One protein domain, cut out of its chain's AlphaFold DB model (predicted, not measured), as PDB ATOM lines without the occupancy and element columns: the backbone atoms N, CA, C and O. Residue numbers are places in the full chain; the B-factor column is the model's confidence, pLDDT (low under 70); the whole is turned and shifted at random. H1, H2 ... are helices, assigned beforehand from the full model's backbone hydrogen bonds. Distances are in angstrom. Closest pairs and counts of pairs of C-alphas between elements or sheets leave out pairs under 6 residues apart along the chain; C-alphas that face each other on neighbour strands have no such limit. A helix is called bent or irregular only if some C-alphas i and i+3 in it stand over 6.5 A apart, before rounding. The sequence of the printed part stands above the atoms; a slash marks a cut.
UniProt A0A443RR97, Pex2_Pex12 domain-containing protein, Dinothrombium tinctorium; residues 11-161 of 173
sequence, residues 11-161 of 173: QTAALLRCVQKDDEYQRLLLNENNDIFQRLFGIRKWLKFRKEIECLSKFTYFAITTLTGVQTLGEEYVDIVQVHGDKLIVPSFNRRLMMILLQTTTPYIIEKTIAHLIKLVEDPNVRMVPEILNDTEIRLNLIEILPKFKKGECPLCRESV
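This is residues 11 to 161 of the 173 residues of the protein "Pex2_Pex12 domain-containing protein" of Dinothrombium tinctorium (UniProt A0A443RR97). A long helix, H1, kinks near its end, and H2 folds back to it; with H3 at H1's first part and H4a on H2, they make a cluster of helices. From this cluster the second arm of the bent helix, H4b, leads away to H5, which has few contacts, and to an unnamed tail. Look through 151 printed residues with five named helices, H1 to H5 in order, and no named strand; the class is all helix. The whole is loose, with a radius of gyration of the C-alphas of 20.5 A and spans of 57 by 45 by 30 A.

Find C-alpha 11 at (159.979, 111.350, 108.482); from there H1 runs through residues 11 to 48, 40.8 A long. It is irregular, with C-alphas 40 and 43 lying 9.3 A apart and a kink of 128 degrees near residue 42. H2, residues 50 to 67, measures 24.3 A, and the short H3 holds residues 73 to 78. H4, residues 93 to 122, was assigned as one helix by its hydrogen bonds, but is bent: C-alphas 104 and 107 are 6.6 A apart. Its arm H4a, residues 93 to 104, measures 16.3 A, and H4b, residues 107 to 122, 22.5 A. H5, residues 136 to 149, measures 20.2 A and ends at C-alpha 149, (182.457, 85.601, 102.604).

Start with H1: its residues 14 to 25 alone touch H3, where the closest C-alphas, of Cys 18 and Gly 74, are 4.1 A apart. Its residues 26 to 34 alone touch H2, opposite ways at a steep tilt of 47 degrees; the closest C-alphas, of Leu 30 and Ser 57, are 5.5 A apart. H2 touches H4a at a shallow tilt of 27 degrees, opposite ways, with C-alphas 67 and 96 closest at 6.2 A. H4a and H4b stand at a steep tilt of 40 degrees. H4b and H5 are close but not clearly touching, with the closest C-alphas, of Ile 118 and Leu 146, 7.3 A apart. H1 and H5 are apart. Every O i to N i+4 pair is within hydrogen-bond range in H2, H3, H4a and H4b, against 31 of 34 in H1 and 8 of 10 in H5.

The farthest C-alphas, of Lys 87 and Asn 125, are 58.7 A apart. The printed part has no cut. The links H3 to H4 and H4 to H5 are long; residues 134 to 141, of which 136 to 141 belong to H5, stand free. In the tail, residues 152 to 153 pair with 160 to 161, antiparallel. Look for pLDDT under 70 at residues 84 to 90 and 118 to 161.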
ATOM      1  N   GLN A  11     158.608 111.063 108.047       77.19
ATOM      2  CA  GLN A  11     159.979 111.350 108.482       77.19
ATOM      3  C   GLN A  11     160.968 110.246 108.076       77.19
ATOM      4  O   GLN A  11     162.050 110.529 107.573       77.19
ATOM      5  N   THR A  12     160.587 108.974 108.214       83.50
ATOM      6  CA  THR A  12     161.438 107.849 107.795       83.50
ATOM      7  C   THR A  12     161.549 107.771 106.274       83.50
ATOM      8  O   THR A  12     162.616 107.466 105.749       83.50
ATOM      9  N   ALA A  13     160.478 108.101 105.547       85.62
ATOM     10  CA  ALA A  13     160.523 108.171 104.088       85.62
ATOM     11  C   ALA A  13     161.423 109.318 103.589       85.62
ATOM     12  O   ALA A  13     162.121 109.162 102.590       85.62
ATOM     13  N   ALA A  14     161.410 110.459 104.283       87.31
ATOM     14  CA  ALA A  14     162.306 111.585 104.043       87.31
ATOM     15  C   ALA A  14     163.775 111.193 104.266       87.31
ATOM     16  O   ALA A  14     164.591 111.348 103.359       87.31
ATOM     17  N   LEU A  15     164.088 110.576 105.408       88.81
ATOM     18  CA  LEU A  15     165.434 110.086 105.703       88.81
ATOM     19  C   LEU A  15     165.926 109.070 104.663       88.81
ATOM     20  O   LEU A  15     167.061 109.148 104.207       88.81
ATOM     21  N   LEU A  16     165.062 108.142 104.242       91.25
ATOM     22  CA  LEU A  16     165.415 107.169 103.210       91.25
ATOM     23  C   LEU A  16     165.791 107.856 101.890       91.25
ATOM     24  O   LEU A  16     166.795 107.491 101.285       91.25
ATOM     25  N   ARG A  17     165.020 108.862 101.460       89.38
ATOM     26  CA  ARG A  17     165.324 109.630 100.242       89.38
ATOM     27  C   ARG A  17     166.624 110.420 100.365       89.38
ATOM     28  O   ARG A  17     167.379 110.458  99.402       89.38
ATOM     29  N   CYS A  18     166.890 111.002 101.532       90.12
ATOM     30  CA  CYS A  18     168.146 111.691 101.834       90.12
ATOM     31  C   CYS A  18     169.337 110.746 101.627       90.12
ATOM     32  O   CYS A  18     170.218 111.026 100.820       90.12
ATOM     33  N   VAL A  19     169.310 109.575 102.273       90.50
ATOM     34  CA  VAL A  19     170.380 108.569 102.168       90.50
ATOM     35  C   VAL A  19     170.535 108.051 100.736       90.50
ATOM     36  O   VAL A  19     171.653 107.905 100.252       90.50
ATOM     37  N   GLN A  20     169.425 107.796 100.038       93.81
ATOM     38  CA  GLN A  20     169.456 107.373  98.635       93.81
ATOM     39  C   GLN A  20     170.113 108.421  97.735       93.81
ATOM     40  O   GLN A  20     170.888 108.067  96.849       93.81
ATOM     41  N   LYS A  21     169.816 109.703  97.969       93.81
ATOM     42  CA  LYS A  21     170.394 110.800  97.197       93.81
ATOM     43  C   LYS A  21     171.891 110.953  97.471       93.81
ATOM     44  O   LYS A  21     172.661 111.135  96.533       93.81
ATOM     45  N   ASP A  22     172.312 110.810  98.724       92.69
ATOM     46  CA  ASP A  22     173.735 110.817  99.077       92.69
ATOM     47  C   ASP A  22     174.500 109.644  98.436       92.69
ATOM     48  O   ASP A  22     175.604 109.832  97.924       92.69
ATOM     49  N   ASP A  23     173.912 108.445  98.405       91.69
ATOM     50  CA  ASP A  23     174.499 107.262  97.758       91.69
ATOM     51  C   ASP A  23     174.641 107.441  96.232       91.69
ATOM     52  O   ASP A  23     175.649 107.048  95.642       91.69
ATOM     53  N   GLU A  24     173.676 108.104  95.589       93.62
ATOM     54  CA  GLU A  24     173.740 108.453  94.164       93.62
ATOM     55  C   GLU A  24     174.961 109.333  93.848       93.62
ATOM     56  O   GLU A  24     175.761 108.997  92.969       93.62
ATOM     57  N   TYR A  25     175.160 110.421  94.599       92.81
ATOM     58  CA  TYR A  25     176.290 111.330  94.382       92.81
ATOM     59  C   TYR A  25     177.639 110.701  94.738       92.81
ATOM     60  O   TYR A  25     178.629 110.929  94.039       92.81
ATOM     61  N   GLN A  26     177.695 109.864  95.777       92.69
ATOM     62  CA  GLN A  26     178.913 109.121  96.105       92.69
ATOM     63  C   GLN A  26     179.324 108.170  94.978       92.69
ATOM     64  O   GLN A  26     180.514 108.066  94.674       92.69
ATOM     65  N   ARG A  27     178.361 107.494  94.338       91.38
ATOM     66  CA  ARG A  27     178.627 106.627  93.181       91.38
ATOM     67  C   ARG A  27     179.082 107.414  91.965       91.38
ATOM     68  O   ARG A  27     180.011 106.973  91.295       91.38
ATOM     69  N   LEU A  28     178.467 108.564  91.701       94.25
ATOM     70  CA  LEU A  28     178.897 109.448  90.620       94.25
ATOM     71  C   LEU A  28     180.366 109.850  90.812       94.25
ATOM     72  O   LEU A  28     181.186 109.615  89.931       94.25
ATOM     73  N   LEU A  29     180.715 110.352  92.002       94.12
ATOM     74  CA  LEU A  29     182.086 110.747  92.328       94.12
ATOM     75  C   LEU A  29     183.067 109.570  92.229       94.12
ATOM     76  O   LEU A  29     184.186 109.727  91.745       94.12
ATOM     77  N   LEU A  30     182.648 108.379  92.662       93.19
ATOM     78  CA  LEU A  30     183.456 107.168  92.559       93.19
ATOM     79  C   LEU A  30     183.723 106.780  91.104       93.19
ATOM     80  O   LEU A  30     184.839 106.386  90.780       93.19
ATOM     81  N   ASN A  31     182.719 106.874  90.234       91.94
ATOM     82  CA  ASN A  31     182.871 106.552  88.819       91.94
ATOM     83  C   ASN A  31     183.844 107.520  88.140       91.94
ATOM     84  O   ASN A  31     184.786 107.063  87.498       91.94
ATOM     85  N   GLU A  32     183.707 108.822  88.390       94.50
ATOM     86  CA  GLU A  32     184.654 109.825  87.890       94.50
ATOM     87  C   GLU A  32     186.078 109.565  88.410       94.50
ATOM     88  O   GLU A  32     187.041 109.530  87.642       94.50
ATOM     89  N   ASN A  33     186.228 109.283  89.708       92.50
ATOM     90  CA  ASN A  33     187.524 108.941  90.298       92.50
ATOM     91  C   ASN A  33     188.126 107.668  89.687       92.50
ATOM     92  O   ASN A  33     189.331 107.613  89.434       92.50
ATOM     93  N   ASN A  34     187.305 106.648  89.430       91.94
ATOM     94  CA  ASN A  34     187.736 105.414  88.785       91.94
ATOM     95  C   ASN A  34     188.218 105.668  87.358       91.94
ATOM     96  O   ASN A  34     189.268 105.146  86.984       91.94
ATOM     97  N   ASP A  35     187.495 106.471  86.583       91.50
ATOM     98  CA  ASP A  35     187.848 106.796  85.203       91.50
ATOM     99  C   ASP A  35     189.151 107.596  85.136       91.50
ATOM    100  O   ASP A  35     190.048 107.266  84.354       91.50
ATOM    101  N   ILE A  36     189.307 108.598  86.005       94.25
ATOM    102  CA  ILE A  36     190.548 109.373  86.130       94.25
ATOM    103  C   ILE A  36     191.710 108.447  86.501       94.25
ATOM    104  O   ILE A  36     192.761 108.469  85.857       94.25
ATOM    105  N   PHE A  37     191.530 107.585  87.502       92.00
ATOM    106  CA  PHE A  37     192.591 106.693  87.960       92.00
ATOM    107  C   PHE A  37     192.977 105.655  86.897       92.00
ATOM    108  O   PHE A  37     194.164 105.389  86.697       92.00
ATOM    109  N   GLN A  38     192.000 105.097  86.179       91.69
ATOM    110  CA  GLN A  38     192.245 104.167  85.075       91.69
ATOM    111  C   GLN A  38     193.017 104.830  83.934       91.69
ATOM    112  O   GLN A  38     193.947 104.218  83.407       91.69
ATOM    113  N   ARG A  39     192.691 106.080  83.582       92.06
ATOM    114  CA  ARG A  39     193.407 106.835  82.541       92.06
ATOM    115  C   ARG A  39     194.848 107.157  82.939       92.06
ATOM    116  O   ARG A  39     195.731 107.105  82.090       92.06
ATOM    117  N   LEU A  40     195.095 107.458  84.215       94.50
ATOM    118  CA  LEU A  40     196.423 107.844  84.706       94.50
ATOM    119  C   LEU A  40     197.343 106.648  84.990       94.50
ATOM    120  O   LEU A  40     198.528 106.682  84.670       94.50
ATOM    121  N   PHE A  41     196.816 105.593  85.613       91.75
ATOM    122  CA  PHE A  41     197.619 104.485  86.145       91.75
ATOM    123  C   PHE A  41     197.376 103.145  85.441       91.75
ATOM    124  O   PHE A  41     198.098 102.176  85.701       91.75
ATOM    125  N   GLY A  42     196.389 103.088  84.547       89.06
ATOM    126  CA  GLY A  42     195.972 101.882  83.842       89.06
ATOM    127  C   GLY A  42     195.115 100.938  84.692       89.06
ATOM    128  O   GLY A  42     195.115 100.976  85.926       89.06
ATOM    129  N   ILE A  43     194.427 100.014  84.013       85.12
ATOM    130  CA  ILE A  43     193.496  99.052  84.629       85.12
ATOM    131  C   ILE A  43     194.150  98.195  85.726       85.12
ATOM    132  O   ILE A  43     193.525  97.926  86.747       85.12
ATOM    133  N   ARG A  44     195.414  97.774  85.560       82.12
ATOM    134  CA  ARG A  44     196.073  96.854  86.511       82.12
ATOM    135  C   ARG A  44     196.281  97.484  87.888       82.12
ATOM    136  O   ARG A  44     196.049  96.841  88.905       82.12
ATOM    137  N   LYS A  45     196.732  98.742  87.924       83.62
ATOM    138  CA  LYS A  45     196.901  99.477  89.185       83.62
ATOM    139  C   LYS A  45     195.547  99.869  89.762       83.62
ATOM    140  O   LYS A  45     195.371  99.761  90.969       83.62
ATOM    141  N   TRP A  46     194.604 100.275  88.912       86.00
ATOM    142  CA  TRP A  46     193.238 100.569  89.336       86.00
ATOM    143  C   TRP A  46     192.598  99.390  90.070       86.00
ATOM    144  O   TRP A  46     192.078  99.576  91.162       86.00
ATOM    145  N   LEU A  47     192.703  98.175  89.523       79.75
ATOM    146  CA  LEU A  47     192.090  96.994  90.124       79.75
ATOM    147  C   LEU A  47     192.669  96.697  91.516       79.75
ATOM    148  O   LEU A  47     191.909  96.499  92.463       79.75
ATOM    149  N   LYS A  48     193.999  96.809  91.659       80.94
ATOM    150  CA  LYS A  48     194.702  96.638  92.939       80.94
ATOM    151  C   LYS A  48     194.287  97.665  93.997       80.94
ATOM    152  O   LYS A  48     194.205  97.320  95.169       80.94
ATOM    153  N   PHE A  49     194.072  98.919  93.594       82.75
ATOM    154  CA  PHE A  49     193.737 100.034  94.492       82.75
ATOM    155  C   PHE A  49     192.239 100.364  94.527       82.75
ATOM    156  O   PHE A  49     191.837 101.392  95.069       82.75
ATOM    157  N   ARG A  50     191.384  99.518  93.941       82.44
ATOM    158  CA  ARG A  50     189.952  99.796  93.759       82.44
ATOM    159  C   ARG A  50     189.254 100.126  95.076       82.44
ATOM    160  O   ARG A  50     188.443 101.047  95.131       82.44
ATOM    161  N   LYS A  51     189.575  99.385  96.139       81.19
ATOM    162  CA  LYS A  51     188.974  99.583  97.467       81.19
ATOM    163  C   LYS A  51     189.451 100.868  98.129       81.19
ATOM    164  O   LYS A  51     188.685 101.540  98.810       81.19
ATOM    165  N   GLU A  52     190.718 101.203  97.935       86.06
ATOM    166  CA  GLU A  52     191.333 102.428  98.427       86.06
ATOM    167  C   GLU A  52     190.720 103.644  97.726       86.06
ATOM    168  O   GLU A  52     190.394 104.621  98.395       86.06
ATOM    169  N   ILE A  53     190.481 103.557  96.413       87.50
ATOM    170  CA  ILE A  53     189.795 104.593  95.627       87.50
ATOM    171  C   ILE A  53     188.346 104.755  96.097       87.50
ATOM    172  O   ILE A  53     187.886 105.880  96.275       87.50
ATOM    173  N   GLU A  54     187.636 103.655  96.364       88.12
ATOM    174  CA  GLU A  54     186.279 103.707  96.917       88.12
ATOM    175  C   GLU A  54     186.232 104.399  98.285       88.12
ATOM    176  O   GLU A  54     185.410 105.293  98.508       88.12
ATOM    177  N   CYS A  55     187.141 104.022  99.186       86.69
ATOM    178  CA  CYS A  55     187.271 104.629 100.506       86.69
ATOM    179  C   CYS A  55     187.601 106.126 100.401       86.69
ATOM    180  O   CYS A  55     186.943 106.951 101.035       86.69
ATOM    181  N   LEU A  56     188.567 106.481  99.547       89.81
ATOM    182  CA  LEU A  56     188.974 107.862  99.311       89.81
ATOM    183  C   LEU A  56     187.823 108.692  98.742       89.81
ATOM    184  O   LEU A  56     187.564 109.777  99.243       89.81
ATOM    185  N   SER A  57     187.090 108.174  97.756       91.88
ATOM    186  CA  SER A  57     185.961 108.875  97.139       91.88
ATOM    187  C   SER A  57     184.868 109.202  98.157       91.88
ATOM    188  O   SER A  57     184.397 110.337  98.233       91.88
ATOM    189  N   LYS A  58     184.498 108.224  98.996       89.25
ATOM    190  CA  LYS A  58     183.532 108.423 100.086       89.25
ATOM    191  C   LYS A  58     184.045 109.436 101.106       89.25
ATOM    192  O   LYS A  58     183.304 110.331 101.505       89.25
ATOM    193  N   PHE A  59     185.316 109.329 101.494       90.00
ATOM    194  CA  PHE A  59     185.939 110.279 102.409       90.00
ATOM    195  C   PHE A  59     185.917 111.698 101.838       90.00
ATOM    196  O   PHE A  59     185.509 112.616 102.537       90.00
ATOM    197  N   THR A  60     186.287 111.882 100.570       90.94
ATOM    198  CA  THR A  60     186.300 113.185  99.897       90.94
ATOM    199  C   THR A  60     184.910 113.814  99.851       90.94
ATOM    200  O   THR A  60     184.784 114.999 100.154       90.94
ATOM    201  N   TYR A  61     183.864 113.037  99.550       91.88
ATOM    202  CA  TYR A  61     182.481 113.527  99.568       91.88
ATOM    203  C   TYR A  61     182.098 114.101 100.939       91.88
ATOM    204  O   TYR A  61     181.681 115.256 101.054       91.88
ATOM    205  N   PHE A  62     182.302 113.315 101.997       87.94
ATOM    206  CA  PHE A  62     181.981 113.735 103.361       87.94
ATOM    207  C   PHE A  62     182.934 114.805 103.904       87.94
ATOM    208  O   PHE A  62     182.544 115.624 104.733       87.94
ATOM    209  N   ALA A  63     184.178 114.845 103.432       87.88
ATOM    210  CA  ALA A  63     185.125 115.890 103.780       87.88
ATOM    211  C   ALA A  63     184.678 117.246 103.221       87.88
ATOM    212  O   ALA A  63     184.684 118.240 103.939       87.88
ATOM    213  N   ILE A  64     184.241 117.297 101.963       87.19
ATOM    214  CA  ILE A  64     183.798 118.548 101.338       87.19
ATOM    215  C   ILE A  64     182.478 119.039 101.944       87.19
ATOM    216  O   ILE A  64     182.311 120.242 102.119       87.19
ATOM    217  N   THR A  65     181.569 118.130 102.296       85.69
ATOM    218  CA  THR A  65     180.248 118.471 102.850       85.69
ATOM    219  C   THR A  65     180.299 118.644 104.372       85.69
ATOM    220  O   THR A  65     180.226 119.743 104.914       85.69
ATOM    221  N   THR A  66     180.509 117.556 105.100       82.56
ATOM    222  CA  THR A  66     180.364 117.523 106.555       82.56
ATOM    223  C   THR A  66     181.521 118.202 107.307       82.56
ATOM    224  O   THR A  66     181.263 118.810 108.347       82.56
ATOM    225  N   LEU A  67     182.782 118.158 106.834       80.62
ATOM    226  CA  LEU A  67     183.893 118.830 107.551       80.62
ATOM    227  C   LEU A  67     183.871 120.352 107.403       80.62
ATOM    228  O   LEU A  67     184.196 121.050 108.363       80.62
ATOM    229  N   THR A  68     183.484 120.866 106.235       80.25
ATOM    230  CA  THR A  68     183.284 122.313 106.021       80.25
ATOM    231  C   THR A  68     182.064 122.831 106.783       80.25
ATOM    232  O   THR A  68     181.922 124.029 107.013       80.25
ATOM    233  N   GLY A  69     181.219 121.909 107.244       75.25
ATOM    234  CA  GLY A  69     180.062 122.180 108.067       75.25
ATOM    235  C   GLY A  69     178.829 122.602 107.300       75.25
ATOM    236  O   GLY A  69     177.888 123.085 107.932       75.25
ATOM    237  N   VAL A  70     178.837 122.380 105.988       79.69
ATOM    238  CA  VAL A  70     177.649 122.462 105.147       79.69
ATOM    239  C   VAL A  70     176.849 121.158 105.235       79.69
ATOM    240  O   VAL A  70     177.337 120.131 105.718       79.69
ATOM    241  N   GLN A  71     175.595 121.218 104.799       84.56
ATOM    242  CA  GLN A  71     174.734 120.044 104.666       84.56
ATOM    243  C   GLN A  71     175.236 119.122 103.548       84.56
ATOM    244  O   GLN A  71     175.929 119.562 102.625       84.56
ATOM    245  N   THR A  72     174.892 117.838 103.616       90.25
ATOM    246  CA  THR A  72     175.060 116.951 102.454       90.25
ATOM    247  C   THR A  72     174.032 117.280 101.367       90.25
ATOM    248  O   THR A  72     173.004 117.906 101.627       90.25
ATOM    249  N   LEU A  73     174.274 116.838 100.131       87.44
ATOM    250  CA  LEU A  73     173.312 117.035  99.038       87.44
ATOM    251  C   LEU A  73     171.994 116.289  99.292       87.44
ATOM    252  O   LEU A  73     170.936 116.746  98.871       87.44
ATOM    253  N   GLY A  74     172.035 115.142  99.977       88.50
ATOM    254  CA  GLY A  74     170.829 114.440 100.408       88.50
ATOM    255  C   GLY A  74     170.044 115.204 101.472       88.50
ATOM    256  O   GLY A  74     168.813 115.221 101.428       88.50
ATOM    257  N   GLU A  75     170.746 115.862 102.393       87.81
ATOM    258  CA  GLU A  75     170.155 116.717 103.422       87.81
ATOM    259  C   GLU A  75     169.485 117.947 102.814       87.81
ATOM    260  O   GLU A  75     168.332 118.230 103.137       87.81
ATOM    261  N   GLU A  76     170.160 118.615 101.877       87.38
ATOM    262  CA  GLU A  76     169.602 119.728 101.101       87.38
ATOM    263  C   GLU A  76     168.372 119.286 100.292       87.38
ATOM    264  O   GLU A  76     167.353 119.972 100.269       87.38
ATOM    265  N   TYR A  77     168.415 118.092  99.691       87.44
ATOM    266  CA  TYR A  77     167.316 117.557  98.882       87.44
ATOM    267  C   TYR A  77     166.018 117.327  99.671       87.44
ATOM    268  O   TYR A  77     164.926 117.383  99.102       87.44
ATOM    269  N   VAL A  78     166.120 117.027 100.968       88.12
ATOM    270  CA  VAL A  78     164.962 116.743 101.831       88.12
ATOM    271  C   VAL A  78     164.713 117.852 102.860       88.12
ATOM    272  O   VAL A  78     163.795 117.731 103.669       88.12
ATOM    273  N   ASP A  79     165.484 118.938 102.801       85.38
ATOM    274  CA  ASP A  79     165.429 120.066 103.735       85.38
ATOM    275  C   ASP A  79     165.612 119.627 105.207       85.38
ATOM    276  O   ASP A  79     164.882 120.024 106.117       85.38
ATOM    277  N   ILE A  80     166.579 118.729 105.447       82.69
ATOM    278  CA  ILE A  80     166.938 118.228 106.784       82.69
ATOM    279  C   ILE A  80     168.247 118.878 107.229       82.69
ATOM    280  O   ILE A  80     169.267 118.767 106.557       82.69
ATOM    281  N   VAL A  81     168.247 119.509 108.403       80.56
ATOM    282  CA  VAL A  81     169.438 120.148 108.984       80.56
ATOM    283  C   VAL A  81     169.967 119.324 110.160       80.56
ATOM    284  O   VAL A  81     169.221 118.984 111.080       80.56
ATOM    285  N   GLN A  82     171.275 119.050 110.178       70.44
ATOM    286  CA  GLN A  82     171.945 118.463 111.343       70.44
ATOM    287  C   GLN A  82     172.058 119.494 112.476       70.44
ATOM    288  O   GLN A  82     172.892 120.399 112.428       70.44
ATOM    289  N   VAL A  83     171.261 119.333 113.531       72.94
ATOM    290  CA  VAL A  83     171.330 120.172 114.739       72.94
ATOM    291  C   VAL A  83     171.840 119.373 115.935       72.94
ATOM    292  O   VAL A  83     171.481 118.212 116.130       72.94
ATOM    293  N   HIS A  84     172.706 119.979 116.752       63.47
ATOM    294  CA  HIS A  84     173.193 119.352 117.978       63.47
ATOM    295  C   HIS A  84     172.287 119.685 119.173       63.47
ATOM    296  O   HIS A  84     172.360 120.786 119.722       63.47
ATOM    297  N   GLY A  85     171.478 118.707 119.599       64.12
ATOM    298  CA  GLY A  85     170.623 118.800 120.790       64.12
ATOM    299  C   GLY A  85     169.707 120.031 120.799       64.12
ATOM    300  O   GLY A  85     169.407 120.607 119.756       64.12
ATOM    301  N   ASP A  86     169.316 120.474 121.995       56.94
ATOM    302  CA  ASP A  86     168.366 121.583 122.195       56.94
ATOM    303  C   ASP A  86     168.875 122.961 121.731       56.94
ATOM    304  O   ASP A  86     168.133 123.940 121.776       56.94
ATOM    305  N   LYS A  87     170.146 123.086 121.317       56.94
ATOM    306  CA  LYS A  87     170.786 124.396 121.110       56.94
ATOM    307  C   LYS A  87     170.931 124.849 119.659       56.94
ATOM    308  O   LYS A  87     171.471 125.927 119.464       56.94
ATOM    309  N   LEU A  88     170.464 124.106 118.651       65.12
ATOM    310  CA  LEU A  88     170.599 124.500 117.229       65.12
ATOM    311  C   LEU A  88     172.049 124.869 116.827       65.12
ATOM    312  O   LEU A  88     172.272 125.665 115.919       65.12
ATOM    313  N   ILE A  89     173.053 124.309 117.515       67.25
ATOM    314  CA  ILE A  89     174.468 124.574 117.235       67.25
ATOM    315  C   ILE A  89     175.003 123.472 116.322       67.25
ATOM    316  O   ILE A  89     174.726 122.285 116.499       67.25
ATOM    317  N   VAL A  90     175.801 123.889 115.350       66.56
ATOM    318  CA  VAL A  90     176.515 123.035 114.405       66.56
ATOM    319  C   VAL A  90     177.587 122.212 115.156       66.56
ATOM    320  O   VAL A  90     178.372 122.794 115.910       66.56
ATOM    321  N   PRO A  91     177.651 120.871 115.005       71.12
ATOM    322  CA  PRO A  91     178.582 120.042 115.769       71.12
ATOM    323  C   PRO A  91     180.052 120.396 115.501       71.12
ATOM    324  O   PRO A  91     180.426 120.813 114.404       71.12
ATOM    325  N   SER A  92     180.903 120.208 116.515       77.31
ATOM    326  CA  SER A  92     182.323 120.562 116.432       77.31
ATOM    327  C   SER A  92     183.073 119.746 115.374       77.31
ATOM    328  O   SER A  92     182.790 118.566 115.145       77.31
ATOM    329  N   PHE A  93     184.083 120.374 114.767       76.31
ATOM    330  CA  PHE A  93     184.893 119.798 113.688       76.31
ATOM    331  C   PHE A  93     185.450 118.404 114.024       76.31
ATOM    332  O   PHE A  93     185.309 117.475 113.235       76.31
ATOM    333  N   ASN A  94     186.001 118.213 115.228       77.69
ATOM    334  CA  ASN A  94     186.596 116.931 115.634       77.69
ATOM    335  C   ASN A  94     185.571 115.791 115.721       77.69
ATOM    336  O   ASN A  94     185.886 114.653 115.382       77.69
ATOM    337  N   ARG A  95     184.336 116.083 116.149       77.50
ATOM    338  CA  ARG A  95     183.265 115.076 116.215       77.50
ATOM    339  C   ARG A  95     182.807 114.672 114.821       77.50
ATOM    340  O   ARG A  95     182.605 113.489 114.570       77.50
ATOM    341  N   ARG A  96     182.709 115.642 113.911       80.69
ATOM    342  CA  ARG A  96     182.410 115.408 112.494       80.69
ATOM    343  C   ARG A  96     183.494 114.576 111.830       80.69
ATOM    344  O   ARG A  96     183.185 113.573 111.203       80.69
ATOM    345  N   LEU A  97     184.760 114.918 112.056       82.19
ATOM    346  CA  LEU A  97     185.888 114.145 111.546       82.19
ATOM    347  C   LEU A  97     185.882 112.710 112.075       82.19
ATOM    348  O   LEU A  97     186.017 111.783 111.284       82.19
ATOM    349  N   MET A  98     185.672 112.504 113.378       84.44
ATOM    350  CA  MET A  98     185.570 111.152 113.937       84.44
ATOM    351  C   MET A  98     184.389 110.370 113.366       84.44
ATOM    352  O   MET A  98     184.551 109.194 113.059       84.44
ATOM    353  N   MET A  99     183.229 111.005 113.181       81.19
ATOM    354  CA  MET A  99     182.064 110.368 112.567       81.19
ATOM    355  C   MET A  99     182.363 109.921 111.132       81.19
ATOM    356  O   MET A  99     182.086 108.777 110.781       81.19
ATOM    357  N   ILE A 100     182.981 110.790 110.329       83.50
ATOM    358  CA  ILE A 100     183.338 110.500 108.935       83.50
ATOM    359  C   ILE A 100     184.393 109.397 108.865       83.50
ATOM    360  O   ILE A 100     184.245 108.431 108.122       83.50
ATOM    361  N   LEU A 101     185.452 109.505 109.669       82.94
ATOM    362  CA  LEU A 101     186.490 108.484 109.722       82.94
ATOM    363  C   LEU A 101     185.896 107.145 110.137       82.94
ATOM    364  O   LEU A 101     186.171 106.145 109.480       82.94
ATOM    365  N   LEU A 102     185.043 107.116 111.161       83.56
ATOM    366  CA  LEU A 102     184.399 105.890 111.600       83.56
ATOM    367  C   LEU A 102     183.524 105.315 110.483       83.56
ATOM    368  O   LEU A 102     183.745 104.178 110.087       83.56
ATOM    369  N   GLN A 103     182.597 106.079 109.906       82.19
ATOM    370  CA  GLN A 103     181.686 105.538 108.889       82.19
ATOM    371  C   GLN A 103     182.408 105.087 107.609       82.19
ATOM    372  O   GLN A 103     182.003 104.105 106.992       82.19
ATOM    373  N   THR A 104     183.486 105.768 107.209       80.31
ATOM    374  CA  THR A 104     184.192 105.461 105.959       80.31
ATOM    375  C   THR A 104     185.234 104.354 106.136       80.31
ATOM    376  O   THR A 104     185.347 103.484 105.275       80.31
ATOM    377  N   THR A 105     185.970 104.328 107.252       79.06
ATOM    378  CA  THR A 105     187.029 103.323 107.480       79.06
ATOM    379  C   THR A 105     186.511 102.011 108.063       79.06
ATOM    380  O   THR A 105     187.081 100.959 107.773       79.06
ATOM    381  N   THR A 106     185.410 102.034 108.820       79.00
ATOM    382  CA  THR A 106     184.807 100.830 109.415       79.00
ATOM    383  C   THR A 106     184.532  99.719 108.397       79.00
ATOM    384  O   THR A 106     185.027  98.613 108.618       79.00
ATOM    385  N   PRO A 107     183.831  99.949 107.267       77.94
ATOM    386  CA  PRO A 107     183.567  98.873 106.309       77.94
ATOM    387  C   PRO A 107     184.858  98.289 105.719       77.94
ATOM    388  O   PRO A 107     184.967  97.074 105.558       77.94
ATOM    389  N   TYR A 108     185.877  99.122 105.479       77.25
ATOM    390  CA  TYR A 108     187.176  98.660 104.987       77.25
ATOM    391  C   TYR A 108     187.900  97.775 106.012       77.25
ATOM    392  O   TYR A 108     188.413  96.708 105.662       77.25
ATOM    393  N   ILE A 109     187.932  98.200 107.278       79.44
ATOM    394  CA  ILE A 109     188.582  97.454 108.360       79.44
ATOM    395  C   ILE A 109     187.864  96.123 108.581       79.44
ATOM    396  O   ILE A 109     188.536  95.098 108.632       79.44
ATOM    397  N   ILE A 110     186.529  96.121 108.636       79.00
ATOM    398  CA  ILE A 110     185.720  94.907 108.813       79.00
ATOM    399  C   ILE A 110     185.987  93.904 107.691       79.00
ATOM    400  O   ILE A 110     186.241  92.732 107.954       79.00
ATOM    401  N   GLU A 111     185.988  94.339 106.430       75.62
ATOM    402  CA  GLU A 111     186.289  93.427 105.325       75.62
ATOM    403  C   GLU A 111     187.697  92.828 105.424       75.62
ATOM    404  O   GLU A 111     187.909  91.663 105.077       75.62
ATOM    405  N   LYS A 112     188.672  93.626 105.872       76.56
ATOM    406  CA  LYS A 112     190.066  93.197 105.990       76.56
ATOM    407  C   LYS A 112     190.271  92.246 107.169       76.56
ATOM    408  O   LYS A 112     190.991  91.261 107.019       76.56
ATOM    409  N   THR A 113     189.624  92.503 108.306       76.25
ATOM    410  CA  THR A 113     189.673  91.621 109.478       76.25
ATOM    411  C   THR A 113     188.948  90.311 109.210       76.25
ATOM    412  O   THR A 113     189.516  89.263 109.495       76.25
ATOM    413  N   ILE A 114     187.772  90.333 108.572       74.62
ATOM    414  CA  ILE A 114     187.061  89.114 108.158       74.62
ATOM    415  C   ILE A 114     187.937  88.283 107.218       74.62
ATOM    416  O   ILE A 114     188.131  87.097 107.458       74.62
ATOM    417  N   ALA A 115     188.535  88.893 106.192       71.75
ATOM    418  CA  ALA A 115     189.416  88.169 105.275       71.75
ATOM    419  C   ALA A 115     190.637  87.554 105.984       71.75
ATOM    420  O   ALA A 115     191.074  86.463 105.625       71.75
ATOM    421  N   HIS A 116     191.183  88.236 106.995       74.50
ATOM    422  CA  HIS A 116     192.281  87.716 107.805       74.50
ATOM    423  C   HIS A 116     191.836  86.544 108.691       74.50
ATOM    424  O   HIS A 116     192.519  85.527 108.745       74.50
ATOM    425  N   LEU A 117     190.675  86.656 109.342       71.81
ATOM    426  CA  LEU A 117     190.097  85.584 110.156       71.81
ATOM    427  C   LEU A 117     189.792  84.338 109.318       71.81
ATOM    428  O   LEU A 117     190.099  83.236 109.750       71.81
ATOM    429  N   ILE A 118     189.260  84.506 108.105       69.06
ATOM    430  CA  ILE A 118     188.988  83.389 107.189       69.06
ATOM    431  C   ILE A 118     190.277  82.645 106.838       69.06
ATOM    432  O   ILE A 118     190.303  81.422 106.916       69.06
ATOM    433  N   LYS A 119     191.361  83.365 106.518       67.44
ATOM    434  CA  LYS A 119     192.665  82.741 106.236       67.44
ATOM    435  C   LYS A 119     193.193  81.945 107.426       67.44
ATOM    436  O   LYS A 119     193.602  80.806 107.253       67.44
ATOM    437  N   LEU A 120     193.103  82.512 108.630       68.94
ATOM    438  CA  LEU A 120     193.512  81.826 109.860       68.94
ATOM    439  C   LEU A 120     192.692  80.557 110.146       68.94
ATOM    440  O   LEU A 120     193.207  79.641 110.776       68.94
ATOM    441  N   VAL A 121     191.429  80.509 109.714       65.06
ATOM    442  CA  VAL A 121     190.556  79.331 109.853       65.06
ATOM    443  C   VAL A 121     190.817  78.291 108.756       65.06
ATOM    444  O   VAL A 121     190.642  77.100 109.000       65.06
ATOM    445  N   GLU A 122     191.222  78.716 107.556       67.44
ATOM    446  CA  GLU A 122     191.467  77.828 106.411       67.44
ATOM    447  C   GLU A 122     192.861  77.165 106.445       67.44
ATOM    448  O   GLU A 122     193.029  76.100 105.854       67.44
ATOM    449  N   ASP A 123     193.836  77.720 107.179       60.41
ATOM    450  CA  ASP A 123     195.177  77.140 107.335       60.41
ATOM    451  C   ASP A 123     195.164  75.841 108.184       60.41
ATOM    452  O   ASP A 123     195.005  75.890 109.407       60.41
ATOM    453  N   PRO A 124     195.441  74.654 107.601       56.06
ATOM    454  CA  PRO A 124     195.378  73.373 108.319       56.06
ATOM    455  C   PRO A 124     196.535  73.151 109.314       56.06
ATOM    456  O   PRO A 124     196.549  72.150 110.030       56.06
ATOM    457  N   ASN A 125     197.519  74.059 109.356       53.91
ATOM    458  CA  ASN A 125     198.757  73.919 110.133       53.91
ATOM    459  C   ASN A 125     198.787  74.777 111.419       53.91
ATOM    460  O   ASN A 125     199.708  74.646 112.222       53.91
ATOM    461  N   VAL A 126     197.783  75.635 111.652       53.03
ATOM    462  CA  VAL A 126     197.687  76.481 112.856       53.03
ATOM    463  C   VAL A 126     196.714  75.847 113.854       53.03
ATOM    464  O   VAL A 126     195.531  76.171 113.926       53.03
ATOM    465  N   ARG A 127     197.221  74.923 114.675       48.69
ATOM    466  CA  ARG A 127     196.522  74.465 115.886       48.69
ATOM    467  C   ARG A 127     196.514  75.589 116.933       48.69
ATOM    468  O   ARG A 127     197.391  75.624 117.786       48.69
ATOM    469  N   MET A 128     195.536  76.493 116.896       46.44
ATOM    470  CA  MET A 128     195.229  77.375 118.042       46.44
ATOM    471  C   MET A 128     193.731  77.535 118.332       46.44
ATOM    472  O   MET A 128     193.348  78.405 119.107       46.44
ATOM    473  N   VAL A 129     192.864  76.685 117.774       53.72
ATOM    474  CA  VAL A 129     191.416  76.780 118.024       53.72
ATOM    475  C   VAL A 129     190.851  75.521 118.699       53.72
ATOM    476  O   VAL A 129     190.042  74.839 118.076       53.72
ATOM    477  N   PRO A 130     191.235  75.144 119.939       51.19
ATOM    478  CA  PRO A 130     190.548  74.049 120.614       51.19
ATOM    479  C   PRO A 130     189.460  74.488 121.607       51.19
ATOM    480  O   PRO A 130     188.848  73.600 122.185       51.19
ATOM    481  N   GLU A 131     189.168  75.783 121.809       54.59
ATOM    482  CA  GLU A 131     188.239  76.173 122.898       54.59
ATOM    483  C   GLU A 131     186.953  76.897 122.455       54.59
ATOM    484  O   GLU A 131     185.884  76.570 122.951       54.59
ATOM    485  N   ILE A 132     186.989  77.790 121.454       53.19
ATOM    486  CA  ILE A 132     185.777  78.511 120.977       53.19
ATOM    487  C   ILE A 132     185.033  77.733 119.871       53.19
ATOM    488  O   ILE A 132     183.840  77.913 119.647       53.19
ATOM    489  N   LEU A 133     185.729  76.830 119.177       57.00
ATOM    490  CA  LEU A 133     185.199  76.047 118.055       57.00
ATOM    491  C   LEU A 133     184.798  74.622 118.485       57.00
ATOM    492  O   LEU A 133     184.889  73.692 117.689       57.00
ATOM    493  N   ASN A 134     184.417  74.428 119.748       57.84
ATOM    494  CA  ASN A 134     183.913  73.141 120.244       57.84
ATOM    495  C   ASN A 134     182.386  73.139 120.433       57.84
ATOM    496  O   ASN A 134     181.783  72.071 120.503       57.84
ATOM    497  N   ASP A 135     181.748  74.314 120.407       63.31
ATOM    498  CA  ASP A 135     180.296  74.419 120.288       63.31
ATOM    499  C   ASP A 135     179.862  74.068 118.859       63.31
ATOM    500  O   ASP A 135     180.174  74.760 117.881       63.31
ATOM    501  N   THR A 136     179.123  72.966 118.728       59.38
ATOM    502  CA  THR A 136     178.589  72.453 117.455       59.38
ATOM    503  C   THR A 136     177.758  73.486 116.696       59.38
ATOM    504  O   THR A 136     177.782  73.513 115.467       59.38
ATOM    505  N   GLU A 137     177.079  74.380 117.413       68.06
ATOM    506  CA  GLU A 137     176.252  75.445 116.843       68.06
ATOM    507  C   GLU A 137     177.100  76.533 116.162       68.06
ATOM    508  O   GLU A 137     176.805  76.959 115.043       68.06
ATOM    509  N   ILE A 138     178.220  76.924 116.785       63.50
ATOM    510  CA  ILE A 138     179.166  77.900 116.229       63.50
ATOM    511  C   ILE A 138     179.865  77.309 115.005       63.50
ATOM    512  O   ILE A 138     180.005  77.993 113.994       63.50
ATOM    513  N   ARG A 139     180.247  76.024 115.046       59.50
ATOM    514  CA  ARG A 139     180.859  75.337 113.896       59.50
ATOM    515  C   ARG A 139     179.951  75.297 112.676       59.50
ATOM    516  O   ARG A 139     180.423  75.568 111.575       59.50
ATOM    517  N   LEU A 140     178.679  74.953 112.862       59.44
ATOM    518  CA  LEU A 140     177.716  74.855 111.765       59.44
ATOM    519  C   LEU A 140     177.410  76.232 111.166       59.44
ATOM    520  O   LEU A 140     177.490  76.389 109.948       59.44
ATOM    521  N   ASN A 141     177.185  77.241 112.011       63.19
ATOM    522  CA  ASN A 141     176.986  78.616 111.555       63.19
ATOM    523  C   ASN A 141     178.219  79.147 110.816       63.19
ATOM    524  O   ASN A 141     178.092  79.755 109.759       63.19
ATOM    525  N   LEU A 142     179.428  78.881 111.320       63.31
ATOM    526  CA  LEU A 142     180.657  79.328 110.674       63.31
ATOM    527  C   LEU A 142     180.850  78.648 109.310       63.31
ATOM    528  O   LEU A 142     181.159  79.338 108.346       63.31
ATOM    529  N   ILE A 143     180.602  77.339 109.188       59.75
ATOM    530  CA  ILE A 143     180.697  76.603 107.912       59.75
ATOM    531  C   ILE A 143     179.671  77.103 106.883       59.75
ATOM    532  O   ILE A 143     179.994  77.157 105.699       59.75
ATOM    533  N   GLU A 144     178.468  77.507 107.297       66.38
ATOM    534  CA  GLU A 144     177.461  78.075 106.388       66.38
ATOM    535  C   GLU A 144     177.776  79.530 105.986       66.38
ATOM    536  O   GLU A 144     177.489  79.975 104.870       66.38
ATOM    537  N   ILE A 145     178.381  80.295 106.894       63.34
ATOM    538  CA  ILE A 145     178.680  81.718 106.717       63.34
ATOM    539  C   ILE A 145     179.993  81.936 105.947       63.34
ATOM    540  O   ILE A 145     180.085  82.844 105.121       63.34
ATOM    541  N   LEU A 146     181.000  81.086 106.157       59.59
ATOM    542  CA  LEU A 146     182.299  81.125 105.479       59.59
ATOM    543  C   LEU A 146     182.208  81.198 103.941       59.59
ATOM    544  O   LEU A 146     182.842  82.087 103.369       59.59
ATOM    545  N   PRO A 147     181.417  80.361 103.238       59.34
ATOM    546  CA  PRO A 147     181.296  80.443 101.785       59.34
ATOM    547  C   PRO A 147     180.611  81.732 101.312       59.34
ATOM    548  O   PRO A 147     180.888  82.176 100.202       59.34
ATOM    549  N   LYS A 148     179.786  82.390 102.145       59.72
ATOM    550  CA  LYS A 148     179.189  83.703 101.820       59.72
ATOM    551  C   LYS A 148     180.240  84.823 101.807       59.72
ATOM    552  O   LYS A 148     180.066  85.815 101.103       59.72
ATOM    553  N   PHE A 149     181.338  84.654 102.546       55.62
ATOM    554  CA  PHE A 149     182.457  85.601 102.604       55.62
ATOM    555  C   PHE A 149     183.679  85.178 101.773       55.62
ATOM    556  O   PHE A 149     184.590  85.988 101.568       55.62
ATOM    557  N   LYS A 150     183.707  83.936 101.270       57.28
ATOM    558  CA  LYS A 150     184.761  83.439 100.383       57.28
ATOM    559  C   LYS A 150     184.591  84.068  99.001       57.28
ATOM    560  O   LYS A 150     183.711  83.708  98.224       57.28
ATOM    561  N   LYS A 151     185.435  85.052  98.705       59.09
ATOM    562  CA  LYS A 151     185.496  85.695  97.389       59.09
ATOM    563  C   LYS A 151     186.075  84.699  96.387       59.09
ATOM    564  O   LYS A 151     187.181  84.209  96.600       59.09
ATOM    565  N   GLY A 152     185.334  84.390  95.325       60.25
ATOM    566  CA  GLY A 152     185.853  83.575  94.227       60.25
ATOM    567  C   GLY A 152     186.955  84.333  93.491       60.25
ATOM    568  O   GLY A 152     186.871  85.546  93.353       60.25
ATOM    569  N   GLU A 153     188.010  83.664  93.039       63.97
ATOM    570  CA  GLU A 153     189.066  84.329  92.268       63.97
ATOM    571  C   GLU A 153     188.645  84.479  90.804       63.97
ATOM    572  O   GLU A 153     188.125  83.547  90.191       63.97
ATOM    573  N   CYS A 154     188.874  85.656  90.218       64.44
ATOM    574  CA  CYS A 154     188.651  85.844  88.791       64.44
ATOM    575  C   CYS A 154     189.657  84.990  87.999       64.44
ATOM    576  O   CYS A 154     190.862  85.159  88.200       64.44
ATOM    577  N   PRO A 155     189.235  84.153  87.037       62.06
ATOM    578  CA  PRO A 155     190.160  83.311  86.273       62.06
ATOM    579  C   PRO A 155     191.126  84.111  85.379       62.06
ATOM    580  O   PRO A 155     192.196  83.616  85.035       62.06
ATOM    581  N   LEU A 156     190.782  85.356  85.025       61.47
ATOM    582  CA  LEU A 156     191.603  86.215  84.163       61.47
ATOM    583  C   LEU A 156     192.680  86.988  84.936       61.47
ATOM    584  O   LEU A 156     193.796  87.141  84.444       61.47
ATOM    585  N   CYS A 157     192.360  87.483  86.135       68.06
ATOM    586  CA  CYS A 157     193.260  88.347  86.912       68.06
ATOM    587  C   CYS A 157     193.649  87.806  88.298       68.06
ATOM    588  O   CYS A 157     194.454  88.442  88.971       68.06
ATOM    589  N   ARG A 158     193.128  86.638  88.709       64.69
ATOM    590  CA  ARG A 158     193.342  85.976  90.018       64.69
ATOM    591  C   ARG A 158     193.060  86.859  91.233       64.69
ATOM    592  O   ARG A 158     193.603  86.652  92.312       64.69
ATOM    593  N   GLU A 159     192.208  87.860  91.056       64.44
ATOM    594  CA  GLU A 159     191.833  88.792  92.112       64.44
ATOM    595  C   GLU A 159     190.491  88.386  92.722       64.44
ATOM    596  O   GLU A 159     189.649  87.777  92.060       64.44
ATOM    597  N   SER A 160     190.295  88.698  94.002       61.91
ATOM    598  CA  SER A 160     189.124  88.257  94.756       61.91
ATOM    599  C   SER A 160     187.852  88.970  94.265       61.91
ATOM    600  O   SER A 160     187.714  90.182  94.445       61.91
ATOM    601  N   VAL A 161     186.913  88.229  93.681       60.03
ATOM    602  CA  VAL A 161     185.611  88.692  93.183       60.03
ATOM    603  C   VAL A 161     184.538  88.403  94.221       60.03
ATOM    604  O   VAL A 161     184.445  87.310  94.781       60.03
TER     605      VAL A 161